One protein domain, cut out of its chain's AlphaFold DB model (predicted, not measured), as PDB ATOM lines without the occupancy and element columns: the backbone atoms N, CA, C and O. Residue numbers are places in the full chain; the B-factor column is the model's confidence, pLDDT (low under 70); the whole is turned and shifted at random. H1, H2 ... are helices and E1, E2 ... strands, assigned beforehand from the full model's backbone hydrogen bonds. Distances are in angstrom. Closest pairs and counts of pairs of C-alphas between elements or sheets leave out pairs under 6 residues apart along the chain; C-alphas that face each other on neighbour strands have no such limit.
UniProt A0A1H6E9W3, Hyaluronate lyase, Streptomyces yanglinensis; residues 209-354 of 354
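What this domain is: This is residues 209 to 354 of the 354 residues of the protein "Hyaluronate lyase" of Streptomyces yanglinensis (UniProt A0A1H6E9W3). A long helix, H3, runs through the middle, with the hairpin of H1 and H2 packed on one side of it and H4 slanting across part of it on another. The short H5 and H6 gather near the beginning of H3, while a small two-stranded hairpin, E1 and E2, lies off the core before H1. The printed part has 146 residues with six named helices and three named strands, in the order E1 E2 H1 H2 E3 H3 H4 H5 H6; its class is mostly helix, and E1 and E2 form an antiparallel sheet. It is compact, with a radius of gyration of the C-alphas of 15.3 A, and spans 42 by 38 by 32 A.

How they stand to each other: Look first at the hairpin of E1, residues 210 to 213, and E2, residues 216 to 219, where N 211 and O 218 are within hydrogen-bond range at 2.9 A. H1, residues 222 to 238, touches H2, residues 242 to 255, at a shallow tilt of 13 degrees, opposite ways; their closest C-alphas, of Cys 229 and Ala 248, are 4.5 A apart. H1 touches the hub H3, residues 280 to 298, with the C-alphas of Ala 223 and Met 287 closest at 4.2 A. H3, with residues 280 to 288 alone, touches H4, residues 308 to 324, at a steep tilt of 39 degrees; the closest C-alphas, of Thr 280 and Phe 321, are 6.5 A apart. H6, residues 346 to 350, touches H3 at Gly 281 and Asp 349, their closest C-alphas, 6.5 A apart; H5, residues 336 to 340, only just touches H3, with 3 pairs of C-alphas within 8 A. Every O i to N i+4 pair is within hydrogen-bond range in H1 and H6, against 7 of 10 in H2, 13 of 15 in H3, 5 of 13 in H4 and 0 of 1 in H5; the O i to N i+3 counts are 9 of 14 in H4 and 1 of 2 in H5.

Where its parts are: Find C-alpha 210 at (29.331, 10.362, -27.102), where E1 begins. H1 is 24.7 A long, H2 21.2 A, H3 24.8 A and H4 26.0 A; H4 has a kink of 28 degrees near residue 316. E3, residues 271 to 273, pairs with no named strand. H6 ends at C-alpha 350, (54.162, -4.634, -27.116).

The domain as a whole: The C-alphas farthest apart, of Glu 243 and Asn 327, are 43.1 A apart. The printed part has no cut; the links H2 to E3 and H4 to H5 are long. Residues 353 to 354 have pLDDT under 70.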
ATOM      1  N   THR A 209      30.306  10.234 -31.158       98.50
ATOM      2  CA  THR A 209      30.911  11.368 -30.441       98.50
ATOM      3  C   THR A 209      30.600  11.387 -28.948       98.50
ATOM      4  O   THR A 209      31.238  12.126 -28.193       98.50
ATOM      5  N   PHE A 210      29.688  10.520 -28.500       97.69
ATOM      6  CA  PHE A 210      29.331  10.362 -27.102       97.69
ATOM      7  C   PHE A 210      29.363   8.905 -26.667       97.69
ATOM      8  O   PHE A 210      28.897   8.018 -27.372       97.69
ATOM      9  N   ASN A 211      29.787   8.679 -25.432       94.81
ATOM     10  CA  ASN A 211      29.646   7.399 -24.755       94.81
ATOM     11  C   ASN A 211      28.973   7.599 -23.394       94.81
ATOM     12  O   ASN A 211      28.992   8.702 -22.833       94.81
ATOM     13  N   LYS A 212      28.339   6.565 -22.849       90.31
ATOM     14  CA  LYS A 212      27.565   6.707 -21.618       90.31
ATOM     15  C   LYS A 212      28.390   6.363 -20.384       90.31
ATOM     16  O   LYS A 212      28.658   5.211 -20.091       90.31
ATOM     17  N   TYR A 213      28.723   7.349 -19.562       81.62
ATOM     18  CA  TYR A 213      29.253   7.084 -18.223       81.62
ATOM     19  C   TYR A 213      28.117   7.156 -17.194       81.62
ATOM     20  O   TYR A 213      27.638   8.229 -16.826       81.62
ATOM     21  N   GLY A 214      27.667   5.989 -16.724       79.81
ATOM     22  CA  GLY A 214      26.534   5.887 -15.801       79.81
ATOM     23  C   GLY A 214      25.213   6.237 -16.489       79.81
ATOM     24  O   GLY A 214      24.817   5.583 -17.448       79.81
ATOM     25  N   SER A 215      24.507   7.258 -16.002       79.69
ATOM     26  CA  SER A 215      23.263   7.749 -16.618       79.69
ATOM     27  C   SER A 215      23.475   8.911 -17.596       79.69
ATOM     28  O   SER A 215      22.498   9.431 -18.129       79.69
ATOM     29  N   THR A 216      24.719   9.351 -17.802       87.69
ATOM     30  CA  THR A 216      25.042  10.572 -18.550       87.69
ATOM     31  C   THR A 216      25.830  10.229 -19.809       87.69
ATOM     32  O   THR A 216      26.769   9.439 -19.759       87.69
ATOM     33  N   ARG A 217      25.468  10.843 -20.939       92.69
ATOM     34  CA  ARG A 217      26.281  10.828 -22.162       92.69
ATOM     35  C   ARG A 217      27.375  11.889 -22.035       92.69
ATOM     36  O   ARG A 217      27.074  13.054 -21.783       92.69
ATOM     37  N   SER A 218      28.623  11.476 -22.203       94.00
ATOM     38  CA  SER A 218      29.809  12.333 -22.178       94.00
ATOM     39  C   SER A 218      30.508  12.260 -23.525       94.00
ATOM     40  O   SER A 218      30.385  11.255 -24.220       94.00
ATOM     41  N   VAL A 219      31.233  13.316 -23.892       96.56
ATOM     42  CA  VAL A 219      32.030  13.321 -25.124       96.56
ATOM     43  C   VAL A 219      33.044  12.178 -25.059       96.56
ATOM     44  O   VAL A 219      33.818  12.102 -24.105       96.56
ATOM     45  N   SER A 220      33.030  11.299 -26.058       97.75
ATOM     46  CA  SER A 220      34.019  10.232 -26.194       97.75
ATOM     47  C   SER A 220      35.328  10.803 -26.747       97.75
ATOM     48  O   SER A 220      35.321  11.719 -27.571       97.75
ATOM     49  N   THR A 221      36.464  10.276 -26.295       97.94
ATOM     50  CA  THR A 221      37.813  10.779 -26.609       97.94
ATOM     51  C   THR A 221      38.786   9.621 -26.828       97.94
ATOM     52  O   THR A 221      38.550   8.508 -26.348       97.94
ATOM     53  N   GLY A 222      39.904   9.886 -27.511       96.88
ATOM     54  CA  GLY A 222      41.003   8.928 -27.678       96.88
ATOM     55  C   GLY A 222      40.534   7.565 -28.191       96.88
ATOM     56  O   GLY A 222      39.748   7.499 -29.135       96.88
ATOM     57  N   ALA A 223      40.970   6.484 -27.540       97.56
ATOM     58  CA  ALA A 223      40.652   5.123 -27.973       97.56
ATOM     59  C   ALA A 223      39.142   4.850 -28.011       97.56
ATOM     60  O   ALA A 223      38.649   4.317 -28.995       97.56
ATOM     61  N   ASN A 224      38.392   5.314 -27.002       98.38
ATOM     62  CA  ASN A 224      36.940   5.107 -26.950       98.38
ATOM     63  C   ASN A 224      36.231   5.749 -28.153       98.38
ATOM     64  O   ASN A 224      35.274   5.186 -28.673       98.38
ATOM     65  N   ARG A 225      36.680   6.934 -28.599       98.69
ATOM     66  CA  ARG A 225      36.122   7.570 -29.803       98.69
ATOM     67  C   ARG A 225      36.375   6.705 -31.034       98.69
ATOM     68  O   ARG A 225      35.464   6.527 -31.833       98.69
ATOM     69  N   VAL A 226      37.594   6.192 -31.185       98.62
ATOM     70  CA  VAL A 226      37.968   5.372 -32.343       98.62
ATOM     71  C   VAL A 226      37.210   4.041 -32.350       98.62
ATOM     72  O   VAL A 226      36.638   3.708 -33.384       98.62
ATOM     73  N   ASP A 227      37.103   3.360 -31.207       98.62
ATOM     74  CA  ASP A 227      36.286   2.151 -31.019       98.62
ATOM     75  C   ASP A 227      34.836   2.371 -31.494       98.62
ATOM     76  O   ASP A 227      34.298   1.627 -32.320       98.62
ATOM     77  N   LEU A 228      34.194   3.444 -31.013       98.81
ATOM     78  CA  LEU A 228      32.813   3.778 -31.374       98.81
ATOM     79  C   LEU A 228      32.682   4.108 -32.864       98.81
ATOM     80  O   LEU A 228      31.722   3.692 -33.515       98.81
ATOM     81  N   CYS A 229      33.650   4.829 -33.433       98.88
ATOM     82  CA  CYS A 229      33.686   5.093 -34.867       98.88
ATOM     83  C   CYS A 229      33.842   3.803 -35.679       98.88
ATOM     84  O   CYS A 229      33.180   3.670 -36.709       98.88
ATOM     85  N   GLN A 230      34.648   2.839 -35.226       98.81
ATOM     86  CA  GLN A 230      34.773   1.535 -35.877       98.81
ATOM     87  C   GLN A 230      33.441   0.786 -35.871       98.81
ATOM     88  O   GLN A 230      32.982   0.353 -36.930       98.81
ATOM     89  N   VAL A 231      32.778   0.708 -34.713       98.81
ATOM     90  CA  VAL A 231      31.440   0.109 -34.586       98.81
ATOM     91  C   VAL A 231      30.465   0.731 -35.591       98.81
ATOM     92  O   VAL A 231      29.806   0.016 -36.348       98.81
ATOM     93  N   VAL A 232      30.402   2.064 -35.650       98.88
ATOM     94  CA  VAL A 232      29.484   2.784 -36.545       98.88
ATOM     95  C   VAL A 232      29.865   2.609 -38.022       98.88
ATOM     96  O   VAL A 232      28.975   2.447 -38.862       98.88
ATOM     97  N   ALA A 233      31.157   2.582 -38.358       98.75
ATOM     98  CA  ALA A 233      31.634   2.372 -39.723       98.75
ATOM     99  C   ALA A 233      31.289   0.966 -40.236       98.75
ATOM    100  O   ALA A 233      30.689   0.833 -41.307       98.75
ATOM    101  N   VAL A 234      31.588  -0.082 -39.460       98.69
ATOM    102  CA  VAL A 234      31.289  -1.474 -39.843       98.69
ATOM    103  C   VAL A 234      29.773  -1.707 -39.891       98.69
ATOM    104  O   VAL A 234      29.278  -2.319 -40.840       98.69
ATOM    105  N   ARG A 235      28.998  -1.122 -38.964       98.50
ATOM    106  CA  ARG A 235      27.523  -1.074 -39.045       98.50
ATOM    107  C   ARG A 235      27.033  -0.385 -40.321       98.50
ATOM    108  O   ARG A 235      26.029  -0.798 -40.908       98.50
ATOM    109  N   GLY A 236      27.693   0.692 -40.745       98.44
ATOM    110  CA  GLY A 236      27.378   1.404 -41.984       98.44
ATOM    111  C   GLY A 236      27.627   0.538 -43.217       98.44
ATOM    112  O   GLY A 236      26.784   0.477 -44.106       98.44
ATOM    113  N   ILE A 237      28.732  -0.204 -43.233       98.12
ATOM    114  CA  ILE A 237      29.098  -1.134 -44.308       98.12
ATOM    115  C   ILE A 237      28.132  -2.322 -44.390       98.12
ATOM    116  O   ILE A 237      27.707  -2.701 -45.482       98.12
ATOM    117  N   LEU A 238      27.755  -2.901 -43.248       98.00
ATOM    118  CA  LEU A 238      26.786  -3.995 -43.182       98.00
ATOM    119  C   LEU A 238      25.411  -3.569 -43.705       98.00
ATOM    120  O   LEU A 238      24.869  -4.218 -44.591       98.00
ATOM    121  N   GLY A 239      24.885  -2.446 -43.210       97.06
ATOM    122  CA  GLY A 239      23.555  -1.952 -43.582       97.06
ATOM    123  C   GLY A 239      23.501  -1.099 -44.850       97.06
ATOM    124  O   GLY A 239      22.454  -0.532 -45.138       97.06
ATOM    125  N   GLY A 240      24.619  -0.922 -45.561       97.19
ATOM    126  CA  GLY A 240      24.688  -0.059 -46.745       97.19
ATOM    127  C   GLY A 240      24.329   1.409 -46.476       97.19
ATOM    128  O   GLY A 240      23.643   2.041 -47.276       97.19
ATOM    129  N   SER A 241      24.759   1.962 -45.340       97.88
ATOM    130  CA  SER A 241      24.445   3.333 -44.922       97.88
ATOM    131  C   SER A 241      25.627   4.286 -45.112       97.88
ATOM    132  O   SER A 241      26.551   4.341 -44.295       97.88
ATOM    133  N   SER A 242      25.554   5.102 -46.170       97.62
ATOM    134  CA  SER A 242      26.470   6.235 -46.394       97.62
ATOM    135  C   SER A 242      26.487   7.224 -45.238       97.62
ATOM    136  O   SER A 242      27.530   7.810 -44.961       97.62
ATOM    137  N   GLU A 243      25.329   7.441 -44.613       98.00
ATOM    138  CA  GLU A 243      25.178   8.369 -43.496       98.00
ATOM    139  C   GLU A 243      26.020   7.900 -42.314       98.00
ATOM    140  O   GLU A 243      26.865   8.649 -41.841       98.00
ATOM    141  N   ARG A 244      25.868   6.636 -41.898       98.44
ATOM    142  CA  ARG A 244      26.610   6.091 -40.753       98.44
ATOM    143  C   ARG A 244      28.115   6.087 -41.013       98.44
ATOM    144  O   ARG A 244      28.881   6.463 -40.130       98.44
ATOM    145  N   LEU A 245      28.545   5.767 -42.235       98.38
ATOM    146  CA  LEU A 245      29.954   5.886 -42.621       98.38
ATOM    147  C   LEU A 245      30.467   7.329 -42.538       98.38
ATOM    148  O   LEU A 245      31.545   7.563 -41.997       98.38
ATOM    149  N   ALA A 246      29.694   8.302 -43.023       98.12
ATOM    150  CA  ALA A 246      30.053   9.713 -42.911       98.12
ATOM    151  C   ALA A 246      30.106  10.177 -41.445       98.12
ATOM    152  O   ALA A 246      31.036  10.892 -41.077       98.12
ATOM    153  N   THR A 247      29.167   9.738 -40.600       98.50
ATOM    154  CA  THR A 247      29.165  10.012 -39.155       98.50
ATOM    155  C   THR A 247      30.427   9.477 -38.485       98.50
ATOM    156  O   THR A 247      31.078  10.216 -37.751       98.50
ATOM    157  N   ALA A 248      30.805   8.224 -38.758       98.50
ATOM    158  CA  ALA A 248      32.020   7.630 -38.206       98.50
ATOM    159  C   ALA A 248      33.275   8.407 -38.629       98.50
ATOM    160  O   ALA A 248      34.070   8.804 -37.780       98.50
ATOM    161  N   VAL A 249      33.431   8.684 -39.928       98.25
ATOM    162  CA  VAL A 249      34.604   9.403 -40.459       98.25
ATOM    163  C   VAL A 249      34.701  10.815 -39.892       98.25
ATOM    164  O   VAL A 249      35.780  11.226 -39.471       98.25
ATOM    165  N   ALA A 250      33.587  11.547 -39.829       98.31
ATOM    166  CA  ALA A 250      33.570  12.892 -39.260       98.31
ATOM    167  C   ALA A 250      33.948  12.889 -37.770       98.31
ATOM    168  O   ALA A 250      34.687  13.759 -37.321       98.31
ATOM    169  N   ALA A 251      33.492  11.896 -37.005       98.38
ATOM    170  CA  ALA A 251      33.791  11.794 -35.582       98.38
ATOM    171  C   ALA A 251      35.255  11.403 -35.284       98.38
ATOM    172  O   ALA A 251      35.750  11.716 -34.198       98.38
ATOM    173  N   LEU A 252      35.965  10.762 -36.224       98.25
ATOM    174  CA  LEU A 252      37.401  10.471 -36.092       98.25
ATOM    175  C   LEU A 252      38.264  11.735 -36.116       98.25
ATOM    176  O   LEU A 252      39.292  11.762 -35.440       98.25
ATOM    177  N   SER A 253      37.842  12.779 -36.841       97.06
ATOM    178  CA  SER A 253      38.595  14.034 -36.976       97.06
ATOM    179  C   SER A 253      38.974  14.656 -35.632       97.06
ATOM    180  O   SER A 253      40.065  15.202 -35.503       97.06
ATOM    181  N   ASP A 254      38.141  14.504 -34.602       95.88
ATOM    182  CA  ASP A 254      38.420  15.040 -33.263       95.88
ATOM    183  C   ASP A 254      39.592  14.342 -32.547       95.88
ATOM    184  O   ASP A 254      40.124  14.877 -31.576       95.88
ATOM    185  N   THR A 255      40.000  13.149 -32.993       96.94
ATOM    186  CA  THR A 255      41.086  12.371 -32.364       96.94
ATOM    187  C   THR A 255      42.470  12.680 -32.927       96.94
ATOM    188  O   THR A 255      43.475  12.288 -32.335       96.94
ATOM    189  N   PHE A 256      42.542  13.366 -34.069       97.69
ATOM    190  CA  PHE A 256      43.793  13.600 -34.786       97.69
ATOM    191  C   PHE A 256      44.614  14.807 -34.297       97.69
ATOM    192  O   PHE A 256      45.847  14.745 -34.352       97.69
ATOM    193  N   PRO A 257      44.015  15.933 -33.862       97.44
ATOM    194  CA  PRO A 257      44.780  17.068 -33.367       97.44
ATOM    195  C   PRO A 257      45.567  16.740 -32.095       97.44
ATOM    196  O   PRO A 257      45.115  15.977 -31.244       97.44
ATOM    197  N   TYR A 258      46.719  17.395 -31.928       97.88
ATOM    198  CA  TYR A 258      47.398  17.390 -30.638       97.88
ATOM    199  C   TYR A 258      46.591  18.176 -29.604       97.88
ATOM    200  O   TYR A 258      46.163  19.305 -29.863       97.88
ATOM    201  N   VAL A 259      46.445  17.606 -28.414       97.88
ATOM    202  CA  VAL A 259      45.838  18.260 -27.258       97.88
ATOM    203  C   VAL A 259      46.906  18.895 -26.370       97.88
ATOM    204  O   VAL A 259      48.084  18.540 -26.401       97.88
ATOM    205  N   THR A 260      46.484  19.864 -25.560       97.69
ATOM    206  CA  THR A 260      47.326  20.505 -24.533       97.69
ATOM    207  C   THR A 260      46.877  20.174 -23.110       97.69
ATOM    208  O   THR A 260      47.489  20.634 -22.149       97.69
ATOM    209  N   SER A 261      45.781  19.427 -22.968       97.56
ATOM    210  CA  SER A 261      45.194  18.998 -21.698       97.56
ATOM    211  C   SER A 261      44.163  17.897 -21.945       97.56
ATOM    212  O   SER A 261      43.482  17.938 -22.970       97.56
ATOM    213  N   GLY A 262      43.970  17.001 -20.978       97.50
ATOM    214  CA  GLY A 262      43.000  15.910 -21.078       97.50
ATOM    215  C   GLY A 262      43.472  14.775 -21.988       97.50
ATOM    216  O   GLY A 262      44.673  14.554 -22.153       97.50
ATOM    217  N   ASP A 263      42.506  14.060 -22.559       98.25
ATOM    218  CA  ASP A 263      42.741  12.851 -23.350       98.25
ATOM    219  C   ASP A 263      43.219  13.167 -24.768       98.25
ATOM    220  O   ASP A 263      42.655  14.034 -25.434       98.25
ATOM    221  N   GLY A 264      44.195  12.403 -25.255       97.94
ATOM    222  CA  GLY A 264      44.669  12.467 -26.635       97.94
ATOM    223  C   GLY A 264      46.189  12.437 -26.775       97.94
ATOM    224  O   GLY A 264      46.931  12.201 -25.817       97.94
ATOM    225  N   LEU A 265      46.641  12.677 -28.008       97.81
ATOM    226  CA  LEU A 265      48.050  12.819 -28.364       97.81
ATOM    227  C   LEU A 265      48.553  14.220 -28.016       97.81
ATOM    228  O   LEU A 265      47.900  15.212 -28.325       97.81
ATOM    229  N   TYR A 266      49.748  14.317 -27.452       98.25
ATOM    230  CA  TYR A 266      50.430  15.577 -27.170       98.25
ATOM    231  C   TYR A 266      51.587  15.781 -28.145       98.25
ATOM    232  O   TYR A 266      52.203  14.828 -28.622       98.25
ATOM    233  N   ALA A 267      51.925  17.044 -28.403       97.31
ATOM    234  CA  ALA A 267      52.994  17.406 -29.334       97.31
ATOM    235  C   ALA A 267      54.394  16.917 -28.902       97.31
ATOM    236  O   ALA A 267      55.298  16.849 -29.731       97.31
ATOM    237  N   ASP A 268      54.586  16.586 -27.620       97.50
ATOM    238  CA  ASP A 268      55.838  16.032 -27.089       97.50
ATOM    239  C   ASP A 268      55.934  14.499 -27.190       97.50
ATOM    240  O   ASP A 268      56.946  13.921 -26.797       97.50
ATOM    241  N   GLY A 269      54.905  13.845 -27.738       97.25
ATOM    242  CA  GLY A 269      54.816  12.394 -27.852       97.25
ATOM    243  C   GLY A 269      54.016  11.727 -26.731       97.25
ATOM    244  O   GLY A 269      53.720  10.540 -26.840       97.25
ATOM    245  N   SER A 270      53.601  12.446 -25.687       98.12
ATOM    246  CA  SER A 270      52.746  11.866 -24.645       98.12
ATOM    247  C   SER A 270      51.386  11.441 -25.211       98.12
ATOM    248  O   SER A 270      50.830  12.096 -26.091       98.12
ATOM    249  N   PHE A 271      50.827  10.356 -24.677       98.31
ATOM    250  CA  PHE A 271      49.429   9.988 -24.883       98.31
ATOM    251  C   PHE A 271      48.758   9.799 -23.524       98.31
ATOM    252  O   PHE A 271      49.237   9.036 -22.677       98.31
ATOM    253  N   VAL A 272      47.644  10.496 -23.328       98.62
ATOM    254  CA  VAL A 272      46.860  10.460 -22.091       98.62
ATOM    255  C   VAL A 272      45.465   9.941 -22.397       98.62
ATOM    256  O   VAL A 272      44.862  10.303 -23.405       98.62
ATOM    257  N   GLN A 273      44.943   9.116 -21.500       98.25
ATOM    258  CA  GLN A 273      43.535   8.742 -21.480       98.25
ATOM    259  C   GLN A 273      43.041   8.738 -20.029       98.25
ATOM    260  O   GLN A 273      43.835   8.569 -19.105       98.25
ATOM    261  N   HIS A 274      41.730   8.869 -19.821       96.12
ATOM    262  CA  HIS A 274      41.112   8.962 -18.497       96.12
ATOM    263  C   HIS A 274      41.568  10.214 -17.737       96.12
ATOM    264  O   HIS A 274      41.825  10.179 -16.541       96.12
ATOM    265  N   THR A 275      41.572  11.340 -18.443       95.19
ATOM    266  CA  THR A 275      41.898  12.704 -18.015       95.19
ATOM    267  C   THR A 275      43.383  12.966 -17.779       95.19
ATOM    268  O   THR A 275      43.890  13.975 -18.266       95.19
ATOM    269  N   ASP A 276      44.079  12.103 -17.040       96.62
ATOM    270  CA  ASP A 276      45.422  12.404 -16.524       96.62
ATOM    271  C   ASP A 276      46.365  11.190 -16.415       96.62
ATOM    272  O   ASP A 276      47.462  11.306 -15.864       96.62
ATOM    273  N   ILE A 277      45.984  10.031 -16.966       98.12
ATOM    274  CA  ILE A 277      46.784   8.805 -16.879       98.12
ATOM    275  C   ILE A 277      47.633   8.632 -18.152       98.12
ATOM    276  O   ILE A 277      47.069   8.564 -19.248       98.12
ATOM    277  N   PRO A 278      48.971   8.487 -18.040       97.94
ATOM    278  CA  PRO A 278      49.818   8.072 -19.155       97.94
ATOM    279  C   PRO A 278      49.405   6.678 -19.633       97.94
ATOM    280  O   PRO A 278      49.538   5.697 -18.896       97.94
ATOM    281  N   TYR A 279      48.872   6.595 -20.851       97.81
ATOM    282  CA  TYR A 279      48.152   5.401 -21.311       97.81
ATOM    283  C   TYR A 279      48.559   4.916 -22.703       97.81
ATOM    284  O   TYR A 279      47.832   4.154 -23.345       97.81
ATOM    285  N   THR A 280      49.730   5.345 -23.173       97.31
ATOM    286  CA  THR A 280      50.265   4.992 -24.490       97.31
ATOM    287  C   THR A 280      50.266   3.486 -24.741       97.31
ATOM    288  O   THR A 280      49.936   3.058 -25.838       97.31
ATOM    289  N   GLY A 281      50.598   2.690 -23.722       95.75
ATOM    290  CA  GLY A 281      50.794   1.245 -23.816       95.75
ATOM    291  C   GLY A 281      49.528   0.394 -23.840       95.75
ATOM    292  O   GLY A 281      49.653  -0.809 -23.993       95.75
ATOM    293  N   THR A 282      48.332   0.974 -23.687       94.88
ATOM    294  CA  THR A 282      47.065   0.229 -23.837       94.88
ATOM    295  C   THR A 282      46.041   1.030 -24.628       94.88
ATOM    296  O   THR A 282      45.853   0.754 -25.803       94.88
ATOM    297  N   TYR A 283      45.422   2.071 -24.060       97.12
ATOM    298  CA  TYR A 283      44.454   2.901 -24.797       97.12
ATOM    299  C   TYR A 283      45.078   3.549 -26.034       97.12
ATOM    300  O   TYR A 283      44.439   3.605 -27.080       97.12
ATOM    301  N   GLY A 284      46.335   3.990 -25.946       96.50
ATOM    302  CA  GLY A 284      47.047   4.484 -27.120       96.50
ATOM    303  C   GLY A 284      47.180   3.408 -28.204       96.50
ATOM    304  O   GLY A 284      46.961   3.700 -29.375       96.50
ATOM    305  N   MET A 285      47.483   2.165 -27.816       94.06
ATOM    306  CA  MET A 285      47.612   1.038 -28.748       94.06
ATOM    307  C   MET A 285      46.277   0.625 -29.361       94.06
ATOM    308  O   MET A 285      46.228   0.366 -30.559       94.06
ATOM    309  N   VAL A 286      45.197   0.616 -28.574       94.50
ATOM    310  CA  VAL A 286      43.828   0.417 -29.079       94.50
ATOM    311  C   VAL A 286      43.525   1.470 -30.146       94.50
ATOM    312  O   VAL A 286      43.222   1.123 -31.283       94.50
ATOM    313  N   MET A 287      43.749   2.751 -29.826       96.38
ATOM    314  CA  MET A 287      43.550   3.846 -30.777       96.38
ATOM    315  C   MET A 287      44.363   3.645 -32.066       96.38
ATOM    316  O   MET A 287      43.827   3.808 -33.158       96.38
ATOM    317  N   LEU A 288      45.649   3.291 -31.954       95.62
ATOM    318  CA  LEU A 288      46.526   3.097 -33.110       95.62
ATOM    319  C   LEU A 288      46.074   1.924 -33.990       95.62
ATOM    320  O   LEU A 288      46.003   2.077 -35.210       95.62
ATOM    321  N   ARG A 289      45.760   0.776 -33.379       94.19
ATOM    322  CA  ARG A 289      45.300  -0.437 -34.068       94.19
ATOM    323  C   ARG A 289      44.032  -0.161 -34.872       94.19
ATOM    324  O   ARG A 289      43.978  -0.474 -36.060       94.19
ATOM    325  N   ASP A 290      43.042   0.463 -34.246       96.06
ATOM    326  CA  ASP A 290      41.731   0.656 -34.869       96.06
ATOM    327  C   ASP A 290      41.776   1.753 -35.935       96.06
ATOM    328  O   ASP A 290      41.172   1.619 -37.000       96.06
ATOM    329  N   LEU A 291      42.587   2.799 -35.734       97.31
ATOM    330  CA  LEU A 291      42.866   3.774 -36.789       97.31
ATOM    331  C   LEU A 291      43.583   3.141 -37.983       97.31
ATOM    332  O   LEU A 291      43.236   3.453 -39.120       97.31
ATOM    333  N   ALA A 292      44.550   2.247 -37.760       95.94
ATOM    334  CA  ALA A 292      45.224   1.543 -38.848       95.94
ATOM    335  C   ALA A 292      44.233   0.694 -39.662       95.94
ATOM    336  O   ALA A 292      44.214   0.786 -40.893       95.94
ATOM    337  N   ALA A 293      43.358  -0.053 -38.981       96.56
ATOM    338  CA  ALA A 293      42.307  -0.840 -39.618       96.56
ATOM    339  C   ALA A 293      41.323   0.045 -40.404       96.56
ATOM    340  O   ALA A 293      41.010  -0.253 -41.556       96.56
ATOM    341  N   LEU A 294      40.883   1.172 -39.833       98.25
ATOM    342  CA  LEU A 294      39.966   2.112 -40.486       98.25
ATOM    343  C   LEU A 294      40.599   2.845 -41.675       98.25
ATOM    344  O   LEU A 294      39.940   3.016 -42.704       98.25
ATOM    345  N   PHE A 295      41.872   3.243 -41.581       98.00
ATOM    346  CA  PHE A 295      42.602   3.811 -42.715       98.00
ATOM    347  C   PHE A 295      42.698   2.809 -43.861       98.00
ATOM    348  O   PHE A 295      42.443   3.185 -45.002       98.00
ATOM    349  N   GLN A 296      43.023   1.546 -43.569       97.25
ATOM    350  CA  GLN A 296      43.068   0.497 -44.582       97.25
ATOM    351  C   GLN A 296      41.684   0.241 -45.184       97.25
ATOM    352  O   GLN A 296      41.549   0.231 -46.406       97.25
ATOM    353  N   LEU A 297      40.661   0.076 -44.342       98.06
ATOM    354  CA  LEU A 297      39.292  -0.229 -44.747       98.06
ATOM    355  C   LEU A 297      38.716   0.834 -45.686       98.06
ATOM    356  O   LEU A 297      38.064   0.504 -46.670       98.06
ATOM    357  N   LEU A 298      38.929   2.113 -45.379       97.88
ATOM    358  CA  LEU A 298      38.283   3.211 -46.095       97.88
ATOM    359  C   LEU A 298      39.148   3.797 -47.219       97.88
ATOM    360  O   LEU A 298      38.648   4.617 -47.999       97.88
ATOM    361  N   ALA A 299      40.414   3.385 -47.340       96.44
ATOM    362  CA  ALA A 299      41.328   3.865 -48.371       96.44
ATOM    363  C   ALA A 299      40.756   3.681 -49.786       96.44
ATOM    364  O   ALA A 299      40.288   2.612 -50.167       96.44
ATOM    365  N   GLY A 300      40.799   4.749 -50.588       94.19
ATOM    366  CA  GLY A 300      40.316   4.735 -51.975       94.19
ATOM    367  C   GLY A 300      38.794   4.641 -52.139       94.19
ATOM    368  O   GLY A 300      38.313   4.665 -53.270       94.19
ATOM    369  N   SER A 301      38.031   4.563 -51.044       96.19
ATOM    370  CA  SER A 301      36.568   4.599 -51.067       96.19
ATOM    371  C   SER A 301      36.027   6.037 -51.061       96.19
ATOM    372  O   SER A 301      36.756   6.997 -50.807       96.19
ATOM    373  N   ASN A 302      34.713   6.190 -51.259       95.06
ATOM    374  CA  ASN A 302      34.021   7.480 -51.111       95.06
ATOM    375  C   ASN A 302      34.040   8.028 -49.670       95.06
ATOM    376  O   ASN A 302      33.686   9.185 -49.460       95.06
ATOM    377  N   TRP A 303      34.438   7.205 -48.695       97.44
ATOM    378  CA  TRP A 303      34.527   7.550 -47.274       97.44
ATOM    379  C   TRP A 303      35.973   7.521 -46.769       97.44
ATOM    380  O   TRP A 303      36.203   7.361 -45.574       97.44
ATOM    381  N   ALA A 304      36.954   7.651 -47.667       97.44
ATOM    382  CA  ALA A 304      38.353   7.759 -47.276       97.44
ATOM    383  C   ALA A 304      38.555   8.890 -46.254       97.44
ATOM    384  O   ALA A 304      37.993   9.979 -46.387       97.44
ATOM    385  N   ILE A 305      39.390   8.641 -45.245       97.62
ATOM    386  CA  ILE A 305      39.733   9.651 -44.243       97.62
ATOM    387  C   ILE A 305      40.724  10.629 -44.881       97.62
ATOM    388  O   ILE A 305      41.879  10.287 -45.126       97.62
ATOM    389  N   THR A 306      40.261  11.844 -45.182       96.81
ATOM    390  CA  THR A 306      41.055  12.882 -45.871       96.81
ATOM    391  C   THR A 306      41.417  14.072 -44.987       96.81
ATOM    392  O   THR A 306      41.930  15.071 -45.489       96.81
ATOM    393  N   ASP A 307      41.118  14.010 -43.689       97.62
ATOM    394  CA  ASP A 307      41.494  15.062 -42.749       97.62
ATOM    395  C   ASP A 307      43.028  15.177 -42.687       97.62
ATOM    396  O   ASP A 307      43.689  14.197 -42.331       97.62
ATOM    397  N   PRO A 308      43.633  16.335 -43.009       97.00
ATOM    398  CA  PRO A 308      45.084  16.491 -42.973       97.00
ATOM    399  C   PRO A 308      45.685  16.285 -41.574       97.00
ATOM    400  O   PRO A 308      46.854  15.913 -41.480       97.00
ATOM    401  N   ALA A 309      44.920  16.481 -40.494       97.19
ATOM    402  CA  ALA A 309      45.388  16.226 -39.134       97.19
ATOM    403  C   ALA A 309      45.660  14.735 -38.879       97.19
ATOM    404  O   ALA A 309      46.478  14.418 -38.017       97.19
ATOM    405  N   SER A 310      45.065  13.819 -39.661       96.75
ATOM    406  CA  SER A 310      45.363  12.376 -39.591       96.75
ATOM    407  C   SER A 310      46.855  12.069 -39.778       96.75
ATOM    408  O   SER A 310      47.347  11.055 -39.281       96.75
ATOM    409  N   ALA A 311      47.612  12.993 -40.389       95.94
ATOM    410  CA  ALA A 311      49.066  12.933 -40.474       95.94
ATOM    411  C   ALA A 311      49.759  12.764 -39.106       95.94
ATOM    412  O   ALA A 311      50.816  12.132 -39.032       95.94
ATOM    413  N   HIS A 312      49.164  13.284 -38.026       96.94
ATOM    414  CA  HIS A 312      49.703  13.149 -36.673       96.94
ATOM    415  C   HIS A 312      49.714  11.702 -36.177       96.94
ATOM    416  O   HIS A 312      50.601  11.332 -35.408       96.94
ATOM    417  N   VAL A 313      48.783  10.863 -36.642       95.25
ATOM    418  CA  VAL A 313      48.740   9.441 -36.278       95.25
ATOM    419  C   VAL A 313      49.996   8.743 -36.798       95.25
ATOM    420  O   VAL A 313      50.673   8.056 -36.037       95.25
ATOM    421  N   TYR A 314      50.394   9.000 -38.047       93.31
ATOM    422  CA  TYR A 314      51.626   8.428 -38.598       93.31
ATOM    423  C   TYR A 314      52.871   8.910 -37.849       93.31
ATOM    424  O   TYR A 314      53.745   8.104 -37.537       93.31
ATOM    425  N   THR A 315      52.955  10.200 -37.505       94.25
ATOM    426  CA  THR A 315      54.099  10.706 -36.727       94.25
ATOM    427  C   THR A 315      54.123  10.159 -35.301       94.25
ATOM    428  O   THR A 315      55.205   9.935 -34.756       94.25
ATOM    429  N   SER A 316      52.951   9.885 -34.716       95.62
ATOM    430  CA  SER A 316      52.833   9.346 -33.358       95.62
ATOM    431  C   SER A 316      53.440   7.951 -33.209       95.62
ATOM    432  O   SER A 316      53.890   7.603 -32.120       95.62
ATOM    433  N   VAL A 317      53.556   7.169 -34.290       94.50
ATOM    434  CA  VAL A 317      54.259   5.873 -34.263       94.50
ATOM    435  C   VAL A 317      55.684   6.044 -33.735       94.50
ATOM    436  O   VAL A 317      56.088   5.348 -32.803       94.50
ATOM    437  N   ASP A 318      56.422   7.019 -34.264       93.94
ATOM    438  CA  ASP A 318      57.809   7.271 -33.867       93.94
ATOM    439  C   ASP A 318      57.931   8.089 -32.578       93.94
ATOM    440  O   ASP A 318      58.827   7.824 -31.774       93.94
ATOM    441  N   SER A 319      57.074   9.099 -32.387       95.06
ATOM    442  CA  SER A 319      57.186  10.024 -31.252       95.06
ATOM    443  C   SER A 319      56.507   9.522 -29.984       95.06
ATOM    444  O   SER A 319      56.984   9.809 -28.890       95.06
ATOM    445  N   SER A 320      55.399   8.796 -30.125       95.69
ATOM    446  CA  SER A 320      54.552   8.372 -29.015       95.69
ATOM    447  C   SER A 320      54.719   6.903 -28.701       95.69
ATOM    448  O   SER A 320      54.960   6.591 -27.549       95.69
ATOM    449  N   PHE A 321      54.644   5.999 -29.680       95.06
ATOM    450  CA  PHE A 321      54.546   4.560 -29.404       95.06
ATOM    451  C   PHE A 321      55.899   3.860 -29.302       95.06
ATOM    452  O   PHE A 321      56.216   3.253 -28.277       95.06
ATOM    453  N   ARG A 322      56.735   3.997 -30.334       94.25
ATOM    454  CA  ARG A 322      58.049   3.350 -30.429       94.25
ATOM    455  C   ARG A 322      58.955   3.560 -29.200       94.25
ATOM    456  O   ARG A 322      59.631   2.599 -28.833       94.25
ATOM    457  N   PRO A 323      59.009   4.735 -28.538       95.38
ATOM    458  CA  PRO A 323      59.875   4.932 -27.370       95.38
ATOM    459  C   PRO A 323      59.536   4.049 -26.160       95.38
ATOM    460  O   PRO A 323      60.413   3.813 -25.332       95.38
ATOM    461  N   TRP A 324      58.299   3.549 -26.062       95.31
ATOM    462  CA  TRP A 324      57.846   2.697 -24.954       95.31
ATOM    463  C   TRP A 324      57.958   1.204 -25.244       95.31
ATOM    464  O   TRP A 324      57.582   0.399 -24.392       95.31
ATOM    465  N   ILE A 325      58.477   0.829 -26.416       94.62
ATOM    466  CA  ILE A 325      58.687  -0.564 -26.799       94.62
ATOM    467  C   ILE A 325      60.173  -0.905 -26.705       94.62
ATOM    468  O   ILE A 325      61.022  -0.293 -27.357       94.62
ATOM    469  N   TRP A 326      60.495  -1.926 -25.914       93.50
ATOM    470  CA  TRP A 326      61.847  -2.451 -25.761       93.50
ATOM    471  C   TRP A 326      61.857  -3.964 -25.983       93.50
ATOM    472  O   TRP A 326      61.280  -4.713 -25.202       93.50
ATOM    473  N   ASN A 327      62.527  -4.425 -27.046       92.44
ATOM    474  CA  ASN A 327      62.603  -5.846 -27.422       92.44
ATOM    475  C   ASN A 327      61.230  -6.548 -27.517       92.44
ATOM    476  O   ASN A 327      61.093  -7.692 -27.091       92.44
ATOM    477  N   GLY A 328      60.218  -5.864 -28.058       90.06
ATOM    478  CA  GLY A 328      58.861  -6.411 -28.165       90.06
ATOM    479  C   GLY A 328      58.003  -6.282 -26.911       90.06
ATOM    480  O   GLY A 328      56.853  -6.691 -26.940       90.06
ATOM    481  N   LEU A 329      58.526  -5.695 -25.831       94.75
ATOM    482  CA  LEU A 329      57.795  -5.476 -24.583       94.75
ATOM    483  C   LEU A 329      57.400  -4.006 -24.444       94.75
ATOM    484  O   LEU A 329      58.237  -3.121 -24.642       94.75
ATOM    485  N   CYS A 330      56.151  -3.739 -24.067       96.06
ATOM    486  CA  CYS A 330      55.695  -2.401 -23.714       96.06
ATOM    487  C   CYS A 330      56.009  -2.083 -22.242       96.06
ATOM    488  O   CYS A 330      55.655  -2.837 -21.342       96.06
ATOM    489  N   MET A 331      56.656  -0.950 -21.968       96.38
ATOM    490  CA  MET A 331      57.010  -0.561 -20.598       96.38
ATOM    491  C   MET A 331      55.767  -0.298 -19.726       96.38
ATOM    492  O   MET A 331      54.930   0.542 -20.055       96.38
ATOM    493  N   ASP A 332      55.706  -0.918 -18.544       96.31
ATOM    494  CA  ASP A 332      54.554  -0.849 -17.622       96.31
ATOM    495  C   ASP A 332      54.145   0.563 -17.179       96.31
ATOM    496  O   ASP A 332      52.978   0.802 -16.863       96.31
ATOM    497  N   ALA A 333      55.074   1.522 -17.203       96.81
ATOM    498  CA  ALA A 333      54.826   2.907 -16.800       96.81
ATOM    499  C   ALA A 333      53.719   3.610 -17.612       96.81
ATOM    500  O   ALA A 333      53.165   4.599 -17.136       96.81
ATOM    501  N   VAL A 334      53.388   3.109 -18.808       97.00
ATOM    502  CA  VAL A 334      52.351   3.675 -19.692       97.00
ATOM    503  C   VAL A 334      51.195   2.711 -19.972       97.00
ATOM    504  O   VAL A 334      50.400   2.938 -20.883       97.00
ATOM    505  N   ARG A 335      51.091   1.621 -19.202       96.00
ATOM    506  CA  ARG A 335      50.065   0.576 -19.374       96.00
ATOM    507  C   ARG A 335      48.926   0.679 -18.357       96.00
ATOM    508  O   ARG A 335      47.940  -0.058 -18.427       96.00
ATOM    509  N   GLY A 336      49.021   1.633 -17.430       96.44
ATOM    510  CA  GLY A 336      47.987   1.935 -16.444       96.44
ATOM    511  C   GLY A 336      47.541   0.690 -15.680       96.44
ATOM    512  O   GLY A 336      48.355  -0.024 -15.104       96.44
ATOM    513  N   ARG A 337      46.234   0.408 -15.671       96.75
ATOM    514  CA  ARG A 337      45.689  -0.731 -14.912       96.75
ATOM    515  C   ARG A 337      45.959  -2.101 -15.542       96.75
ATOM    516  O   ARG A 337      45.715  -3.103 -14.879       96.75
ATOM    517  N   ALA A 338      46.421  -2.174 -16.793       94.50
ATOM    518  CA  ALA A 338      46.646  -3.465 -17.448       94.50
ATOM    519  C   ALA A 338      47.760  -4.283 -16.786       94.50
ATOM    520  O   ALA A 338      47.708  -5.504 -16.824       94.50
ATOM    521  N   VAL A 339      48.664  -3.643 -16.036       95.44
ATOM    522  CA  VAL A 339      49.685  -4.332 -15.227       95.44
ATOM    523  C   VAL A 339      49.100  -5.336 -14.219       95.44
ATOM    524  O   VAL A 339      49.808  -6.217 -13.744       95.44
ATOM    525  N   SER A 340      47.810  -5.221 -13.869       96.25
ATOM    526  CA  SER A 340      47.125  -6.168 -12.982       96.25
ATOM    527  C   SER A 340      46.403  -7.304 -13.720       96.25
ATOM    528  O   SER A 340      45.707  -8.090 -13.074       96.25
ATOM    529  N   ARG A 341      46.467  -7.361 -15.055       93.56
ATOM    530  CA  ARG A 341      45.739  -8.329 -15.883       93.56
ATOM    531  C   ARG A 341      46.669  -9.493 -16.243       93.56
ATOM    532  O   ARG A 341      47.633  -9.297 -16.970       93.56
ATOM    533  N   PRO A 342      46.390 -10.724 -15.784       89.94
ATOM    534  CA  PRO A 342      47.280 -11.857 -16.041       89.94
ATOM    535  C   PRO A 342      47.289 -12.335 -17.504       89.94
ATOM    536  O   PRO A 342      48.172 -13.103 -17.861       89.94
ATOM    537  N   GLY A 343      46.310 -11.927 -18.319       86.88
ATOM    538  CA  GLY A 343      46.222 -12.252 -19.749       86.88
ATOM    539  C   GLY A 343      46.313 -11.027 -20.664       86.88
ATOM    540  O   GLY A 343      45.745 -11.063 -21.748       86.88
ATOM    541  N   GLU A 344      46.902  -9.936 -20.164       89.81
ATOM    542  CA  GLU A 344      47.287  -8.753 -20.948       89.81
ATOM    543  C   GLU A 344      48.642  -8.251 -20.414       89.81
ATOM    544  O   GLU A 344      48.738  -7.359 -19.568       89.81
ATOM    545  N   THR A 345      49.708  -8.927 -20.826       92.12
ATOM    546  CA  THR A 345      51.099  -8.726 -20.417       92.12
ATOM    547  C   THR A 345      51.809  -7.687 -21.286       92.12
ATOM    548  O   THR A 345      51.308  -7.254 -22.323       92.12
ATOM    549  N   ASP A 346      52.989  -7.247 -20.848       91.94
ATOM    550  CA  ASP A 346      53.830  -6.279 -21.575       91.94
ATOM    551  C   ASP A 346      54.227  -6.790 -22.956       91.94
ATOM    552  O   ASP A 346      54.369  -6.006 -23.895       91.94
ATOM    553  N   PHE A 347      54.363  -8.106 -23.076       92.12
ATOM    554  CA  PHE A 347      54.553  -8.801 -24.333       92.12
ATOM    555  C   PHE A 347      53.327  -8.710 -25.247       92.12
ATOM    556  O   PHE A 347      53.473  -8.427 -26.434       92.12
ATOM    557  N   GLU A 348      52.118  -8.929 -24.726       88.56
ATOM    558  CA  GLU A 348      50.895  -8.838 -25.534       88.56
ATOM    559  C   GLU A 348      50.671  -7.412 -26.054       88.56
ATOM    560  O   GLU A 348      50.484  -7.231 -27.256       88.56
ATOM    561  N   ASP A 349      50.803  -6.402 -25.193       87.25
ATOM    562  CA  ASP A 349      50.648  -4.997 -25.597       87.25
ATOM    563  C   ASP A 349      51.786  -4.511 -26.505       87.25
ATOM    564  O   ASP A 349      51.575  -3.693 -27.402       87.25
ATOM    565  N   GLY A 350      53.011  -5.007 -26.298       85.31
ATOM    566  CA  GLY A 350      54.162  -4.634 -27.116       85.31
ATOM    567  C   GLY A 350      54.077  -5.141 -28.557       85.31
ATOM    568  O   GLY A 350      54.510  -4.443 -29.475       85.31
ATOM    569  N   ASN A 351      53.452  -6.300 -28.770       82.75
ATOM    570  CA  ASN A 351      53.226  -6.863 -30.103       82.75
ATOM    571  C   ASN A 351      52.094  -6.173 -30.885       82.75
ATOM    572  O   ASN A 351      51.923  -6.471 -32.061       82.75
ATOM    573  N   LEU A 352      51.338  -5.240 -30.288       74.56
ATOM    574  CA  LEU A 352      50.342  -4.442 -31.021       74.56
ATOM    575  C   LEU A 352      50.968  -3.330 -31.887       74.56
ATOM    576  O   LEU A 352      50.280  -2.752 -32.724       74.56
ATOM    577  N   VAL A 353      52.249  -3.004 -31.677       64.94
ATOM    578  CA  VAL A 353      52.960  -1.890 -32.346       64.94
ATOM    579  C   VAL A 353      53.924  -2.357 -33.434       64.94
ATOM    580  O   VAL A 353      54.327  -1.556 -34.278       64.94
ATOM    581  N   ILE A 354      54.352  -3.618 -33.367       51.53
ATOM    582  CA  ILE A 354      55.391  -4.207 -34.225       51.53
ATOM    583  C   ILE A 354      54.733  -4.928 -35.394       51.53
ATOM    584  O   ILE A 354      55.241  -4.746 -36.524       51.53
TER     585      ILE A 354